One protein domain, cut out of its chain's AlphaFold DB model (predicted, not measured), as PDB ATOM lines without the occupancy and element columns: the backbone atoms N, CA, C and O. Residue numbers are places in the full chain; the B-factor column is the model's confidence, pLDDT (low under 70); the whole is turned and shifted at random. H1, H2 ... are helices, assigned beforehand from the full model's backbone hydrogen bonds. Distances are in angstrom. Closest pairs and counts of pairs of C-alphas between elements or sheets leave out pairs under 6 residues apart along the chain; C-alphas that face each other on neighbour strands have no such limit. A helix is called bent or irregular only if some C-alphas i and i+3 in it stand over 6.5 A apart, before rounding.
ATOM      1  N   TYR A 245      11.741 -28.862 -10.622       63.16
ATOM      2  CA  TYR A 245      10.841 -28.643  -9.487       63.16
ATOM      3  C   TYR A 245       9.399 -28.300  -9.900       63.16
ATOM      4  O   TYR A 245       8.456 -28.770  -9.274       63.16
ATOM      5  N   ILE A 246       9.219 -27.567 -11.004       67.38
ATOM      6  CA  ILE A 246       7.896 -27.285 -11.583       67.38
ATOM      7  C   ILE A 246       7.210 -28.566 -12.070       67.38
ATOM      8  O   ILE A 246       6.029 -28.756 -11.801       67.38
ATOM      9  N   ALA A 247       7.926 -29.464 -12.753       71.19
ATOM     10  CA  ALA A 247       7.364 -30.744 -13.171       71.19
ATOM     11  C   ALA A 247       7.049 -31.651 -11.973       71.19
ATOM     12  O   ALA A 247       6.033 -32.338 -12.013       71.19
ATOM     13  N   HIS A 248       7.846 -31.619 -10.894       72.88
ATOM     14  CA  HIS A 248       7.479 -32.297  -9.639       72.88
ATOM     15  C   HIS A 248       6.210 -31.743  -9.055       72.88
ATOM     16  O   HIS A 248       5.309 -32.508  -8.734       72.88
ATOM     17  N   PHE A 249       6.134 -30.421  -8.946       75.94
ATOM     18  CA  PHE A 249       4.966 -29.774  -8.393       75.94
ATOM     19  C   PHE A 249       3.728 -30.110  -9.224       75.94
ATOM     20  O   PHE A 249       2.724 -30.555  -8.675       75.94
ATOM     21  N   TYR A 250       3.825 -30.016 -10.550       78.81
ATOM     22  CA  TYR A 250       2.764 -30.419 -11.465       78.81
ATOM     23  C   TYR A 250       2.400 -31.903 -11.336       78.81
ATOM     24  O   TYR A 250       1.218 -32.227 -11.286       78.81
ATOM     25  N   HIS A 251       3.371 -32.812 -11.215       80.38
ATOM     26  CA  HIS A 251       3.112 -34.237 -10.973       80.38
ATOM     27  C   HIS A 251       2.423 -34.480  -9.632       80.38
ATOM     28  O   HIS A 251       1.493 -35.280  -9.559       80.38
ATOM     29  N   ASP A 252       2.833 -33.777  -8.582       80.56
ATOM     30  CA  ASP A 252       2.189 -33.850  -7.276       80.56
ATOM     31  C   ASP A 252       0.744 -33.350  -7.371       80.56
ATOM     32  O   ASP A 252      -0.164 -34.033  -6.898       80.56
ATOM     33  N   ARG A 253       0.500 -32.222  -8.058       87.12
ATOM     34  CA  ARG A 253      -0.859 -31.714  -8.314       87.12
ATOM     35  C   ARG A 253      -1.693 -32.695  -9.144       87.12
ATOM     36  O   ARG A 253      -2.840 -32.942  -8.788       87.12
ATOM     37  N   LEU A 254      -1.136 -33.297 -10.200       87.12
ATOM     38  CA  LEU A 254      -1.817 -34.322 -11.005       87.12
ATOM     39  C   LEU A 254      -2.266 -35.498 -10.142       87.12
ATOM     40  O   LEU A 254      -3.368 -36.013 -10.311       87.12
ATOM     41  N   MET A 255      -1.416 -35.931  -9.216       86.25
ATOM     42  CA  MET A 255      -1.707 -37.074  -8.361       86.25
ATOM     43  C   MET A 255      -2.697 -36.743  -7.244       86.25
ATOM     44  O   MET A 255      -3.501 -37.601  -6.883       86.25
ATOM     45  N   GLU A 256      -2.669 -35.517  -6.722       87.94
ATOM     46  CA  GLU A 256      -3.699 -35.002  -5.815       87.94
ATOM     47  C   GLU A 256      -5.066 -34.982  -6.510       87.94
ATOM     48  O   GLU A 256      -6.020 -35.566  -5.998       87.94
ATOM     49  N   GLU A 257      -5.152 -34.398  -7.707       90.50
ATOM     50  CA  GLU A 257      -6.390 -34.352  -8.497       90.50
ATOM     51  C   GLU A 257      -6.878 -35.751  -8.892       90.50
ATOM     52  O   GLU A 257      -8.067 -36.049  -8.780       90.50
ATOM     53  N   LEU A 258      -5.965 -36.649  -9.276       88.69
ATOM     54  CA  LEU A 258      -6.290 -38.046  -9.557       88.69
ATOM     55  C   LEU A 258      -6.879 -38.745  -8.325       88.69
ATOM     56  O   LEU A 258      -7.865 -39.471  -8.440       88.69
ATOM     57  N   SER A 259      -6.290 -38.539  -7.145       86.81
ATOM     58  CA  SER A 259      -6.789 -39.145  -5.906       86.81
ATOM     59  C   SER A 259      -8.173 -38.619  -5.516       86.81
ATOM     60  O   SER A 259      -9.034 -39.405  -5.118       86.81
ATOM     61  N   ALA A 260      -8.422 -37.320  -5.714       87.31
ATOM     62  CA  ALA A 260      -9.723 -36.706  -5.479       87.31
ATOM     63  C   ALA A 260     -10.796 -37.269  -6.428       87.31
ATOM     64  O   ALA A 260     -11.887 -37.627  -5.982       87.31
ATOM     65  N   GLU A 261     -10.467 -37.431  -7.714       89.19
ATOM     66  CA  GLU A 261     -11.365 -38.033  -8.709       89.19
ATOM     67  C   GLU A 261     -11.689 -39.500  -8.378       89.19
ATOM     68  O   GLU A 261     -12.837 -39.931  -8.503       89.19
ATOM     69  N   ILE A 262     -10.705 -40.276  -7.904       86.94
ATOM     70  CA  ILE A 262     -10.927 -41.659  -7.455       86.94
ATOM     71  C   ILE A 262     -11.931 -41.685  -6.298       86.94
ATOM     72  O   ILE A 262     -12.864 -42.492  -6.320       86.94
ATOM     73  N   TRP A 263     -11.778 -40.806  -5.304       84.19
ATOM     74  CA  TRP A 263     -12.692 -40.726  -4.161       84.19
ATOM     75  C   TRP A 263     -14.111 -40.326  -4.556       84.19
ATOM     76  O   TRP A 263     -15.056 -40.963  -4.081       84.19
ATOM     77  N   GLY A 264     -14.251 -39.360  -5.467       83.31
ATOM     78  CA  GLY A 264     -15.539 -38.844  -5.936       83.31
ATOM     79  C   GLY A 264     -16.389 -39.834  -6.741       83.31
ATOM     80  O   GLY A 264     -17.582 -39.604  -6.919       83.31
ATOM     81  N   ARG A 265     -15.821 -40.954  -7.211       85.62
ATOM     82  CA  ARG A 265     -16.526 -41.931  -8.060       85.62
ATOM     83  C   ARG A 265     -17.111 -43.106  -7.288       85.62
ATOM     84  O   ARG A 265     -16.409 -43.760  -6.526       85.62
ATOM     85  N   SER A 266     -18.355 -43.474  -7.572       81.25
ATOM     86  CA  SER A 266     -19.053 -44.613  -6.944       81.25
ATOM     87  C   SER A 266     -18.739 -45.986  -7.570       81.25
ATOM     88  O   SER A 266     -19.392 -46.970  -7.238       81.25
ATOM     89  N   ASP A 267     -17.777 -46.072  -8.497       81.69
ATOM     90  CA  ASP A 267     -17.486 -47.301  -9.251       81.69
ATOM     91  C   ASP A 267     -16.891 -48.400  -8.349       81.69
ATOM     92  O   ASP A 267     -15.865 -48.209  -7.687       81.69
ATOM     93  N   SER A 268     -17.517 -49.581  -8.354       79.75
ATOM     94  CA  SER A 268     -17.125 -50.728  -7.524       79.75
ATOM     95  C   SER A 268     -15.717 -51.242  -7.831       79.75
ATOM     96  O   SER A 268     -15.073 -51.817  -6.949       79.75
ATOM     97  N   ARG A 269     -15.181 -50.977  -9.030       79.25
ATOM     98  CA  ARG A 269     -13.808 -51.336  -9.427       79.25
ATOM     99  C   ARG A 269     -12.743 -50.519  -8.691       79.25
ATOM    100  O   ARG A 269     -11.596 -50.952  -8.630       79.25
ATOM    101  N   LEU A 270     -13.107 -49.375  -8.102       82.31
ATOM    102  CA  LEU A 270     -12.193 -48.512  -7.340       82.31
ATOM    103  C   LEU A 270     -12.124 -48.866  -5.846       82.31
ATOM    104  O   LEU A 270     -11.217 -48.395  -5.161       82.31
ATOM    105  N   SER A 271     -13.025 -49.717  -5.340       79.25
ATOM    106  CA  SER A 271     -13.115 -50.120  -3.921       79.25
ATOM    107  C   SER A 271     -11.768 -50.561  -3.328       79.25
ATOM    108  O   SER A 271     -11.292 -49.972  -2.361       79.25
ATOM    109  N   LYS A 272     -11.083 -51.498  -3.993       75.75
ATOM    110  CA  LYS A 272      -9.768 -52.029  -3.580       75.75
ATOM    111  C   LYS A 272      -8.655 -50.980  -3.500       75.75
ATOM    112  O   LYS A 272      -7.669 -51.185  -2.796       75.75
ATOM    113  N   ILE A 273      -8.762 -49.907  -4.284       77.38
ATOM    114  CA  ILE A 273      -7.804 -48.795  -4.258       77.38
ATOM    115  C   ILE A 273      -8.158 -47.868  -3.100       77.38
ATOM    116  O   ILE A 273      -7.273 -47.529  -2.321       77.38
ATOM    117  N   LYS A 274      -9.443 -47.524  -2.945       82.94
ATOM    118  CA  LYS A 274      -9.940 -46.663  -1.860       82.94
ATOM    119  C   LYS A 274      -9.615 -47.209  -0.473       82.94
ATOM    120  O   LYS A 274      -9.218 -46.438   0.386       82.94
ATOM    121  N   GLU A 275      -9.680 -48.525  -0.274       81.50
ATOM    122  CA  GLU A 275      -9.292 -49.189   0.986       81.50
ATOM    123  C   GLU A 275      -7.838 -48.919   1.414       81.50
ATOM    124  O   GLU A 275      -7.488 -49.077   2.580       81.50
ATOM    125  N   ARG A 276      -6.970 -48.527   0.474       74.06
ATOM    126  CA  ARG A 276      -5.546 -48.245   0.719       74.06
ATOM    127  C   ARG A 276      -5.245 -46.748   0.832       74.06
ATOM    128  O   ARG A 276      -4.100 -46.377   1.102       74.06
ATOM    129  N   LEU A 277      -6.252 -45.912   0.612       79.19
ATOM    130  CA  LEU A 277      -6.204 -44.457   0.682       79.19
ATOM    131  C   LEU A 277      -6.827 -43.977   2.008       79.19
ATOM    132  O   LEU A 277      -7.610 -44.685   2.634       79.19
ATOM    133  N   THR A 278      -6.441 -42.794   2.477       75.56
ATOM    134  CA  THR A 278      -6.892 -42.160   3.726       75.56
ATOM    135  C   THR A 278      -8.021 -41.162   3.540       75.56
ATOM    136  O   THR A 278      -8.614 -40.759   4.536       75.56
ATOM    137  N   GLY A 279      -8.329 -40.747   2.308       68.31
ATOM    138  CA  GLY A 279      -9.322 -39.702   2.038       68.31
ATOM    139  C   GLY A 279      -8.741 -38.289   2.018       68.31
ATOM    140  O   GLY A 279      -9.458 -37.342   1.705       68.31
ATOM    141  N   SER A 280      -7.451 -38.134   2.328       81.25
ATOM    142  CA  SER A 280      -6.723 -36.868   2.220       81.25
ATOM    143  C   SER A 280      -5.985 -36.821   0.880       81.25
ATOM    144  O   SER A 280      -5.041 -37.593   0.710       81.25
ATOM    145  N   PRO A 281      -6.333 -35.923  -0.062       73.00
ATOM    146  CA  PRO A 281      -5.736 -35.910  -1.401       73.00
ATOM    147  C   PRO A 281      -4.202 -35.837  -1.416       73.00
ATOM    148  O   PRO A 281      -3.552 -36.465  -2.249       73.00
ATOM    149  N   GLN A 282      -3.587 -35.115  -0.475       72.06
ATOM    150  CA  GLN A 282      -2.129 -34.971  -0.387       72.06
ATOM    151  C   GLN A 282      -1.438 -36.238   0.136       72.06
ATOM    152  O   GLN A 282      -0.369 -36.627  -0.352       72.06
ATOM    153  N   GLU A 283      -2.020 -36.896   1.140       76.94
ATOM    154  CA  GLU A 283      -1.502 -38.174   1.641       76.94
ATOM    155  C   GLU A 283      -1.773 -39.305   0.652       76.94
ATOM    156  O   GLU A 283      -0.910 -40.157   0.422       76.94
ATOM    157  N   ASP A 284      -2.937 -39.267   0.013       79.00
ATOM    158  CA  ASP A 284      -3.383 -40.226  -0.984       79.00
ATOM    159  C   ASP A 284      -2.572 -40.141  -2.246       79.00
ATOM    160  O   ASP A 284      -2.189 -41.183  -2.767       79.00
ATOM    161  N   ALA A 285      -2.187 -38.939  -2.678       74.75
ATOM    162  CA  ALA A 285      -1.178 -38.791  -3.704       74.75
ATOM    163  C   ALA A 285       0.052 -39.624  -3.313       74.75
ATOM    164  O   ALA A 285       0.420 -40.541  -4.046       74.75
ATOM    165  N   LYS A 286       0.690 -39.381  -2.162       71.94
ATOM    166  CA  LYS A 286       1.900 -40.122  -1.736       71.94
ATOM    167  C   LYS A 286       1.690 -41.638  -1.679       71.94
ATOM    168  O   LYS A 286       2.534 -42.384  -2.183       71.94
ATOM    169  N   LYS A 287       0.563 -42.095  -1.134       74.44
ATOM    170  CA  LYS A 287       0.228 -43.522  -1.015       74.44
ATOM    171  C   LYS A 287      -0.040 -44.182  -2.360       74.44
ATOM    172  O   LYS A 287       0.457 -45.283  -2.588       74.44
ATOM    173  N   LEU A 288      -0.743 -43.506  -3.267       71.94
ATOM    174  CA  LEU A 288      -1.009 -43.997  -4.617       71.94
ATOM    175  C   LEU A 288       0.313 -44.198  -5.364       71.94
ATOM    176  O   LEU A 288       0.552 -45.276  -5.890       71.94
ATOM    177  N   GLY A 289       1.227 -43.224  -5.321       65.31
ATOM    178  CA  GLY A 289       2.555 -43.361  -5.936       65.31
ATOM    179  C   GLY A 289       3.371 -44.526  -5.361       65.31
ATOM    180  O   GLY A 289       3.906 -45.342  -6.113       65.31
ATOM    181  N   PHE A 290       3.415 -44.662  -4.032       67.06
ATOM    182  CA  PHE A 290       4.108 -45.781  -3.385       67.06
ATOM    183  C   PHE A 290       3.501 -47.131  -3.784       67.06
ATOM    184  O   PHE A 290       4.220 -48.054  -4.162       67.06
ATOM    185  N   TYR A 291       2.174 -47.239  -3.765       67.44
ATOM    186  CA  TYR A 291       1.473 -48.467  -4.113       67.44
ATOM    187  C   TYR A 291       1.707 -48.878  -5.571       67.44
ATOM    188  O   TYR A 291       2.008 -50.037  -5.856       67.44
ATOM    189  N   LEU A 292       1.646 -47.910  -6.485       66.00
ATOM    190  CA  LEU A 292       1.877 -48.116  -7.911       66.00
ATOM    191  C   LEU A 292       3.307 -48.571  -8.209       66.00
ATOM    192  O   LEU A 292       3.496 -49.478  -9.016       66.00
ATOM    193  N   SER A 293       4.303 -48.019  -7.509       57.62
ATOM    194  CA  SER A 293       5.706 -48.432  -7.672       57.62
ATOM    195  C   SER A 293       5.998 -49.859  -7.185       57.62
ATOM    196  O   SER A 293       7.023 -50.433  -7.544       57.62
ATOM    197  N   LYS A 294       5.104 -50.456  -6.385       61.59
ATOM    198  CA  LYS A 294       5.194 -51.848  -5.909       61.59
ATOM    199  C   LYS A 294       4.343 -52.832  -6.721       61.59
ATOM    200  O   LYS A 294       4.359 -54.024  -6.420       61.59
ATOM    201  N   SER A 295       3.599 -52.362  -7.725       62.03
ATOM    202  CA  SER A 295       2.781 -53.223  -8.582       62.03
ATOM    203  C   SER A 295       3.652 -54.095  -9.492       62.03
ATOM    204  O   SER A 295       4.618 -53.615 -10.077       62.03
ATOM    205  N   ALA A 296       3.274 -55.365  -9.659       54.16
ATOM    206  CA  ALA A 296       3.949 -56.290 -10.572       54.16
ATOM    207  C   ALA A 296       3.757 -55.914 -12.056       54.16
ATOM    208  O   ALA A 296       4.592 -56.252 -12.890       54.16
ATOM    209  N   ASN A 297       2.667 -55.212 -12.390       65.25
ATOM    210  CA  ASN A 297       2.432 -54.649 -13.720       65.25
ATOM    211  C   ASN A 297       1.766 -53.265 -13.583       65.25
ATOM    212  O   ASN A 297       0.534 -53.154 -13.644       65.25
ATOM    213  N   PRO A 298       2.563 -52.211 -13.331       65.81
ATOM    214  CA  PRO A 298       2.058 -50.860 -13.104       65.81
ATOM    215  C   PRO A 298       1.262 -50.332 -14.298       65.81
ATOM    216  O   PRO A 298       0.235 -49.696 -14.110       65.81
ATOM    217  N   ASP A 299       1.666 -50.665 -15.524       64.69
ATOM    218  CA  ASP A 299       1.101 -50.090 -16.747       64.69
ATOM    219  C   ASP A 299      -0.264 -50.663 -17.127       64.69
ATOM    220  O   ASP A 299      -1.176 -49.918 -17.506       64.69
ATOM    221  N   ALA A 300      -0.456 -51.973 -16.960       66.50
ATOM    222  CA  ALA A 300      -1.780 -52.581 -17.084       66.50
ATOM    223  C   ALA A 300      -2.740 -52.011 -16.030       66.50
ATOM    224  O   ALA A 300      -3.898 -51.707 -16.327       66.50
ATOM    225  N   PHE A 301      -2.235 -51.800 -14.812       70.25
ATOM    226  CA  PHE A 301      -2.998 -51.179 -13.739       70.25
ATOM    227  C   PHE A 301      -3.346 -49.714 -14.051       70.25
ATOM    228  O   PHE A 301      -4.505 -49.332 -13.901       70.25
ATOM    229  N   PHE A 302      -2.396 -48.915 -14.555       74.50
ATOM    230  CA  PHE A 302      -2.636 -47.531 -14.977       74.50
ATOM    231  C   PHE A 302      -3.718 -47.468 -16.046       74.50
ATOM    232  O   PHE A 302      -4.678 -46.723 -15.899       74.50
ATOM    233  N   ASN A 303      -3.604 -48.271 -17.105       73.94
ATOM    234  CA  ASN A 303      -4.595 -48.270 -18.177       73.94
ATOM    235  C   ASN A 303      -5.976 -48.698 -17.675       73.94
ATOM    236  O   ASN A 303      -6.966 -48.060 -18.024       73.94
ATOM    237  N   SER A 304      -6.049 -49.716 -16.813       77.88
ATOM    238  CA  SER A 304      -7.313 -50.125 -16.199       77.88
ATOM    239  C   SER A 304      -7.924 -49.004 -15.357       77.88
ATOM    240  O   SER A 304      -9.118 -48.753 -15.472       77.88
ATOM    241  N   LEU A 305      -7.126 -48.314 -14.539       81.00
ATOM    242  CA  LEU A 305      -7.579 -47.193 -13.713       81.00
ATOM    243  C   LEU A 305      -8.067 -46.018 -14.572       81.00
ATOM    244  O   LEU A 305      -9.156 -45.491 -14.356       81.00
ATOM    245  N   LEU A 306      -7.289 -45.633 -15.583       81.00
ATOM    246  CA  LEU A 306      -7.591 -44.501 -16.461       81.00
ATOM    247  C   LEU A 306      -8.831 -44.763 -17.328       81.00
ATOM    248  O   LEU A 306      -9.604 -43.841 -17.577       81.00
ATOM    249  N   ASN A 307      -9.070 -46.017 -17.722       81.88
ATOM    250  CA  ASN A 307     -10.289 -46.411 -18.431       81.88
ATOM    251  C   ASN A 307     -11.551 -46.284 -17.557       81.88
ATOM    252  O   ASN A 307     -12.627 -46.034 -18.089       81.88
ATOM    253  N   VAL A 308     -11.441 -46.438 -16.229       84.50
ATOM    254  CA  VAL A 308     -12.560 -46.228 -15.284       84.50
ATOM    255  C   VAL A 308     -12.864 -44.740 -15.093       84.50
ATOM    256  O   VAL A 308     -14.016 -44.355 -14.889       84.50
ATOM    257  N   ILE A 309     -11.836 -43.897 -15.155       84.56
ATOM    258  CA  ILE A 309     -11.960 -42.446 -14.980       84.56
ATOM    259  C   ILE A 309     -12.527 -41.786 -16.248       84.56
ATOM    260  O   ILE A 309     -13.392 -40.920 -16.153       84.56
ATOM    261  N   GLY A 310     -12.123 -42.242 -17.435       84.62
ATOM    262  CA  GLY A 310     -12.613 -41.715 -18.712       84.62
ATOM    263  C   GLY A 310     -11.939 -40.401 -19.130       84.62
ATOM    264  O   GLY A 310     -11.422 -39.653 -18.304       84.62
ATOM    265  N   MET A 311     -11.917 -40.124 -20.438       85.44
ATOM    266  CA  MET A 311     -11.076 -39.065 -21.021       85.44
ATOM    267  C   MET A 311     -11.421 -37.642 -20.564       85.44
ATOM    268  O   MET A 311     -10.501 -36.859 -20.345       85.44
ATOM    269  N   GLU A 312     -12.702 -37.308 -20.380       87.81
ATOM    270  CA  GLU A 312     -13.123 -35.972 -19.923       87.81
ATOM    271  C   GLU A 312     -12.562 -35.638 -18.537       87.81
ATOM    272  O   GLU A 312     -11.984 -34.569 -18.334       87.81
ATOM    273  N   SER A 313     -12.628 -36.588 -17.600       88.94
ATOM    274  CA  SER A 313     -12.039 -36.420 -16.270       88.94
ATOM    275  C   SER A 313     -10.518 -36.334 -16.316       88.94
ATOM    276  O   SER A 313      -9.937 -35.572 -15.549       88.94
ATOM    277  N   LEU A 314      -9.849 -37.054 -17.225       89.25
ATOM    278  CA  LEU A 314      -8.397 -36.916 -17.393       89.25
ATOM    279  C   LEU A 314      -8.015 -35.511 -17.873       89.25
ATOM    280  O   LEU A 314      -7.056 -34.945 -17.355       89.25
ATOM    281  N   ILE A 315      -8.775 -34.937 -18.814       88.12
ATOM    282  CA  ILE A 315      -8.592 -33.549 -19.272       88.12
ATOM    283  C   ILE A 315      -8.799 -32.573 -18.106       88.12
ATOM    284  O   ILE A 315      -7.988 -31.667 -17.914       88.12
ATOM    285  N   ALA A 316      -9.837 -32.780 -17.291       90.81
ATOM    286  CA  ALA A 316     -10.115 -31.934 -16.132       90.81
ATOM    287  C   ALA A 316      -9.021 -32.021 -15.053       90.81
ATOM    288  O   ALA A 316      -8.619 -30.992 -14.511       90.81
ATOM    289  N   ILE A 317      -8.521 -33.227 -14.754       90.81
ATOM    290  CA  ILE A 317      -7.402 -33.460 -13.824       90.81
ATOM    291  C   ILE A 317      -6.163 -32.692 -14.288       90.81
ATOM    292  O   ILE A 317      -5.558 -31.965 -13.501       90.81
ATOM    293  N   ASP A 318      -5.807 -32.830 -15.566       86.81
ATOM    294  CA  ASP A 318      -4.660 -32.139 -16.149       86.81
ATOM    295  C   ASP A 318      -4.830 -30.616 -16.082       86.81
ATOM    296  O   ASP A 318      -3.994 -29.933 -15.493       86.81
ATOM    297  N   GLY A 319      -5.957 -30.080 -16.556       87.06
ATOM    298  CA  GLY A 319      -6.230 -28.639 -16.516       87.06
ATOM    299  C   GLY A 319      -6.183 -28.052 -15.100       87.06
ATOM    300  O   GLY A 319      -5.575 -27.001 -14.880       87.06
ATOM    301  N   LYS A 320      -6.748 -28.745 -14.103       90.44
ATOM    302  CA  LYS A 320      -6.665 -28.324 -12.692       90.44
ATOM    303  C   LYS A 320      -5.232 -28.351 -12.172       90.44
ATOM    304  O   LYS A 320      -4.821 -27.412 -11.490       90.44
ATOM    305  N   ALA A 321      -4.467 -29.391 -12.493       87.69
ATOM    306  CA  ALA A 321      -3.070 -29.494 -12.088       87.69
ATOM    307  C   ALA A 321      -2.201 -28.402 -12.730       87.69
ATOM    308  O   ALA A 321      -1.364 -27.813 -12.040       87.69
ATOM    309  N   GLN A 322      -2.432 -28.078 -14.007       83.75
ATOM    310  CA  GLN A 322      -1.776 -26.962 -14.692       83.75
ATOM    311  C   GLN A 322      -2.098 -25.640 -13.998       83.75
ATOM    312  O   GLN A 322      -1.175 -24.940 -13.600       83.75
ATOM    313  N   ASN A 323      -3.376 -25.341 -13.752       84.94
ATOM    314  CA  ASN A 323      -3.794 -24.101 -13.090       84.94
ATOM    315  C   ASN A 323      -3.216 -23.970 -11.677       84.94
ATOM    316  O   ASN A 323      -2.688 -22.923 -11.317       84.94
ATOM    317  N   LYS A 324      -3.254 -25.045 -10.878       86.81
ATOM    318  CA  LYS A 324      -2.631 -25.063  -9.544       86.81
ATOM    319  C   LYS A 324      -1.128 -24.812  -9.611       86.81
ATOM    320  O   LYS A 324      -0.594 -24.120  -8.753       86.81
ATOM    321  N   THR A 325      -0.459 -25.362 -10.620       79.75
ATOM    322  CA  THR A 325       0.970 -25.126 -10.836       79.75
ATOM    323  C   THR A 325       1.219 -23.683 -11.269       79.75
ATOM    324  O   THR A 325       2.036 -23.009 -10.670       79.75
ATOM    325  N   LEU A 326       0.483 -23.146 -12.239       75.31
ATOM    326  CA  LEU A 326       0.645 -21.755 -12.682       75.31
ATOM    327  C   LEU A 326       0.378 -20.742 -11.557       75.31
ATOM    328  O   LEU A 326       1.086 -19.746 -11.460       75.31
ATOM    329  N   ASN A 327      -0.588 -21.018 -10.676       78.94
ATOM    330  CA  ASN A 327      -0.927 -20.143  -9.550       78.94
ATOM    331  C   ASN A 327       0.135 -20.134  -8.443       78.94
ATOM    332  O   ASN A 327       0.365 -19.093  -7.834       78.94
ATOM    333  N   GLU A 328       0.772 -21.276  -8.167       77.88
ATOM    334  CA  GLU A 328       1.844 -21.359  -7.165       77.88
ATOM    335  C   GLU A 328       3.086 -20.573  -7.613       77.88
ATOM    336  O   GLU A 328       3.768 -19.925  -6.820       77.88
ATOM    337  N   PHE A 329       3.377 -20.602  -8.912       69.12
ATOM    338  CA  PHE A 329       4.522 -19.923  -9.498       69.12
ATOM    339  C   PHE A 329       4.048 -18.609 -10.132       69.12
ATOM    340  O   PHE A 329       3.854 -18.541 -11.341       69.12
ATOM    341  N   VAL A 330       3.866 -17.563  -9.313       57.97
ATOM    342  CA  VAL A 330       3.302 -16.240  -9.684       57.97
ATOM    343  C   VAL A 330       3.916 -15.648 -10.963       57.97
ATOM    344  O   VAL A 330       3.221 -15.019 -11.755       57.97
ATOM    345  N   GLU A 331       5.199 -15.892 -11.226       57.22
ATOM    346  CA  GLU A 331       5.915 -15.444 -12.429       57.22
ATOM    347  C   GLU A 331       5.560 -16.231 -13.723       57.22
ATOM    348  O   GLU A 331       5.986 -15.866 -14.825       57.22
ATOM    349  N   LEU A 332       4.765 -17.302 -13.617       55.56
ATOM    350  CA  LEU A 332       4.172 -18.075 -14.720       55.56
ATOM    351  C   LEU A 332       2.705 -17.711 -14.987       55.56
ATOM    352  O   LEU A 332       2.141 -18.223 -15.945       55.56
ATOM    353  N   SER A 333       2.097 -16.826 -14.191       53.62
ATOM    354  CA  SER A 333       0.672 -16.459 -14.303       53.62
ATOM    355  C   SER A 333       0.270 -15.853 -15.658       53.62
ATOM    356  O   SER A 333      -0.897 -15.894 -16.030       53.62
ATOM    357  N   GLU A 334       1.235 -15.336 -16.425       55.09
ATOM    358  CA  GLU A 334       1.034 -14.844 -17.795       55.09
ATOM    359  C   GLU A 334       0.993 -15.965 -18.856       55.09
ATOM    360  O   GLU A 334       0.664 -15.708 -20.015       55.09
ATOM    361  N   MET A 335       1.361 -17.204 -18.508       58.12
ATOM    362  CA  MET A 335       1.274 -18.339 -19.428       58.12
ATOM    363  C   MET A 335      -0.175 -18.807 -19.560       58.12
ATOM    364  O   MET A 335      -0.834 -19.111 -18.571       58.12
ATOM    365  N   GLN A 336      -0.645 -18.955 -20.802       57.22
ATOM    366  CA  GLN A 336      -1.993 -19.462 -21.083       57.22
ATOM    367  C   GLN A 336      -2.186 -20.939 -20.689       57.22
ATOM    368  O   GLN A 336      -3.307 -21.348 -20.410       57.22
ATOM    369  N   SER A 337      -1.124 -21.760 -20.697       63.06
ATOM    370  CA  SER A 337      -1.178 -23.173 -20.283       63.06
ATOM    371  C   SER A 337       0.213 -23.755 -20.001       63.06
ATOM    372  O   SER A 337       1.227 -23.243 -20.484       63.06
ATOM    373  N   LEU A 338       0.260 -24.859 -19.246       64.94
ATOM    374  CA  LEU A 338       1.478 -25.612 -18.928       64.94
ATOM    375  C   LEU A 338       1.435 -26.984 -19.621       64.94
ATOM    376  O   LEU A 338       1.134 -28.002 -19.004       64.94
ATOM    377  N   SER A 339       1.731 -27.034 -20.924       62.47
ATOM    378  CA  SER A 339       1.671 -28.287 -21.694       62.47
ATOM    379  C   SER A 339       2.934 -29.141 -21.511       62.47
ATOM    380  O   SER A 339       3.849 -29.122 -22.339       62.47
ATOM    381  N   LEU A 340       2.960 -29.926 -20.432       62.84
ATOM    382  CA  LEU A 340       4.066 -30.823 -20.072       62.84
ATOM    383  C   LEU A 340       4.171 -32.083 -20.943       62.84
ATOM    384  O   LEU A 340       5.266 -32.565 -21.238       62.84
ATOM    385  N   TYR A 341       3.029 -32.582 -21.402       68.44
ATOM    386  CA  TYR A 341       2.904 -33.838 -22.134       68.44
ATOM    387  C   TYR A 341       1.947 -33.677 -23.320       68.44
ATOM    388  O   TYR A 341       1.100 -32.789 -23.298       68.44
ATOM    389  N   PRO A 342       2.040 -34.538 -24.352       62.94
ATOM    390  CA  PRO A 342       1.178 -34.453 -25.535       62.94
ATOM    391  C   PRO A 342      -0.279 -34.856 -25.264       62.94
ATOM    392  O   PRO A 342      -1.131 -34.663 -26.120       62.94
ATOM    393  N   SER A 343      -0.572 -35.471 -24.114       77.81
ATOM    394  CA  SER A 343      -1.946 -35.746 -23.694       77.81
ATOM    395  C   SER A 343      -2.070 -35.804 -22.168       77.81
ATOM    396  O   SER A 343      -1.119 -36.242 -21.506       77.81
ATOM    397  N   PRO A 344      -3.260 -35.491 -21.619       82.44
ATOM    398  CA  PRO A 344      -3.567 -35.651 -20.196       82.44
ATOM    399  C   PRO A 344      -3.309 -37.074 -19.694       82.44
ATOM    400  O   PRO A 344      -2.718 -37.289 -18.637       82.44
ATOM    401  N   LYS A 345      -3.671 -38.076 -20.510       82.94
ATOM    402  CA  LYS A 345      -3.408 -39.487 -20.211       82.94
ATOM    403  C   LYS A 345      -1.911 -39.735 -20.006       82.94
ATOM    404  O   LYS A 345      -1.526 -40.361 -19.022       82.94
ATOM    405  N   LYS A 346      -1.060 -39.237 -20.911       76.19
ATOM    406  CA  LYS A 346       0.398 -39.404 -20.812       76.19
ATOM    407  C   LYS A 346       0.978 -38.631 -19.623       76.19
ATOM    408  O   LYS A 346       1.888 -39.143 -18.980       76.19
ATOM    409  N   ALA A 347       0.418 -37.466 -19.293       76.50
ATOM    410  CA  ALA A 347       0.808 -36.690 -18.118       76.50
ATOM    411  C   ALA A 347       0.595 -37.468 -16.819       76.50
ATOM    412  O   ALA A 347       1.523 -37.652 -16.035       76.50
ATOM    413  N   ILE A 348      -0.610 -38.009 -16.639       79.75
ATOM    414  CA  ILE A 348      -0.982 -38.754 -15.436       79.75
ATOM    415  C   ILE A 348      -0.193 -40.067 -15.350       79.75
ATOM    416  O   ILE A 348       0.321 -40.402 -14.286       79.75
ATOM    417  N   VAL A 349      -0.012 -40.785 -16.467       77.44
ATOM    418  CA  VAL A 349       0.845 -41.986 -16.512       77.44
ATOM    419  C   VAL A 349       2.277 -41.664 -16.082       77.44
ATOM    420  O   VAL A 349       2.836 -42.373 -15.248       77.44
ATOM    421  N   ASN A 350       2.865 -40.580 -16.585       73.44
ATOM    422  CA  ASN A 350       4.221 -40.189 -16.201       73.44
ATOM    423  C   ASN A 350       4.318 -39.705 -14.750       73.44
ATOM    424  O   ASN A 350       5.292 -40.039 -14.078       73.44
ATOM    425  N   ALA A 351       3.301 -39.016 -14.229       75.19
ATOM    426  CA  ALA A 351       3.223 -38.643 -12.815       75.19
ATOM    427  C   ALA A 351       3.109 -39.857 -11.880       75.19
ATOM    428  O   ALA A 351       3.696 -39.870 -10.794       75.19
ATOM    429  N   MET A 352       2.406 -40.906 -12.313       74.81
ATOM    430  CA  MET A 352       2.334 -42.180 -11.593       74.81
ATOM    431  C   MET A 352       3.658 -42.954 -11.640       74.81
ATOM    432  O   MET A 352       4.001 -43.621 -10.665       74.81
ATOM    433  N   ARG A 353       4.403 -42.866 -12.749       70.25
ATOM    434  CA  ARG A 353       5.669 -43.591 -12.963       70.25
ATOM    435  C   ARG A 353       6.891 -42.920 -12.332       70.25
ATOM    436  O   ARG A 353       7.786 -43.618 -11.865       70.25
ATOM    437  N   HIS A 354       6.959 -41.589 -12.343       62.72
ATOM    438  CA  HIS A 354       8.191 -40.837 -12.091       62.72
ATOM    439  C   HIS A 354       7.936 -39.677 -11.122       62.72
ATOM    440  O   HIS A 354       7.528 -38.584 -11.522       62.72
ATOM    441  N   ARG A 355       8.161 -39.919  -9.826       55.91
ATOM    442  CA  ARG A 355       7.925 -38.917  -8.772       55.91
ATOM    443  C   ARG A 355       9.166 -38.196  -8.267       55.91
ATOM    444  O   ARG A 355       9.031 -37.059  -7.832       55.91
ATOM    445  N   GLY A 356      10.351 -38.802  -8.320       51.44
ATOM    446  CA  GLY A 356      11.603 -38.119  -7.990       51.44
ATOM    447  C   GLY A 356      12.183 -37.362  -9.188       51.44
ATOM    448  O   GLY A 356      12.017 -37.788 -10.330       51.44
ATOM    449  N   GLY A 357      12.892 -36.249  -8.965       47.12
ATOM    450  CA  GLY A 357      13.479 -35.462 -10.075       47.12
ATOM    451  C   GLY A 357      14.568 -36.155 -10.844       47.12
ATOM    452  O   GLY A 357      14.714 -35.975 -12.052       47.12
ATOM    453  N   GLN A 358      15.233 -37.087 -10.181       51.09
ATOM    454  CA  GLN A 358      16.154 -37.993 -10.839       51.09
ATOM    455  C   GLN A 358      15.421 -39.092 -11.635       51.09
ATOM    456  O   GLN A 358      15.967 -39.553 -12.638       51.09
TER     457      GLN A 358
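What this domain is: This is residues 245 to 358 of the 773 residues of the protein "PNPLA domain-containing protein" of Alteromonas mediterranea (UniProt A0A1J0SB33). The long helix H1 forms the core of a helical body: H5 crosses it obliquely, while H3 and H6 cross it nearly at right angles. H2 lies at the far end near H1's last residues, H4 lies near H6, and residues 329 to 343 make a long loop from H5 back to H6. The printed part has 114 residues, with six named helices, H1 to H6 in order, and no named strand; the class is all helix. It is compact, with a radius of gyration of the C-alphas of 13.6 A and spans of 41 by 30 by 26 A.

Where its parts are: H1, residues 245 to 264, begins at C-alpha 245 (10.841, -28.643, -9.487) and is 28.5 A long. H2, residues 268 to 274, 10.0 A, is irregular: C-alphas 269 and 272 are 7.1 A apart. H3 is residues 281 to 293, 18.1 A; H4 298 to 309, 16.5 A; H5 311 to 328, 25.9 A. H6, residues 344 to 353, 14.2 A, ends at C-alpha 353 (5.669, -43.591, -12.963).

How they stand to each other: H1 is the hub, touching four helices. It touches H5 at a steep tilt of 45 degrees, opposite ways; the closest C-alphas, of Arg 253 and Ala 321, are 4.9 A apart. With residues 251 to 258 alone it touches H6, about perpendicular at 77 degrees, closest at C-alphas His 251 and Ala 351, 4.8 A. H4 is close to H6 but not clearly touching, C-alphas Phe 302 and Val 349 being closest at 6.7 A. H3 and H5 are apart. Every O i to N i+4 pair is within hydrogen-bond range in H1, H3, H4, H5 and H6; H2 has 1 of 3, and 3 of 4 O i to N i+3 pairs.

The domain as a whole: The C-alphas of Ser 268 and Glu 331, 42.4 A, are farthest apart. The printed part has no cut. The link from H5 to H6 is long, 15 residues. Mean pLDDT of the printed part is 75.1; 34 residues are under 70, among them 289 to 300 and 329 to 342.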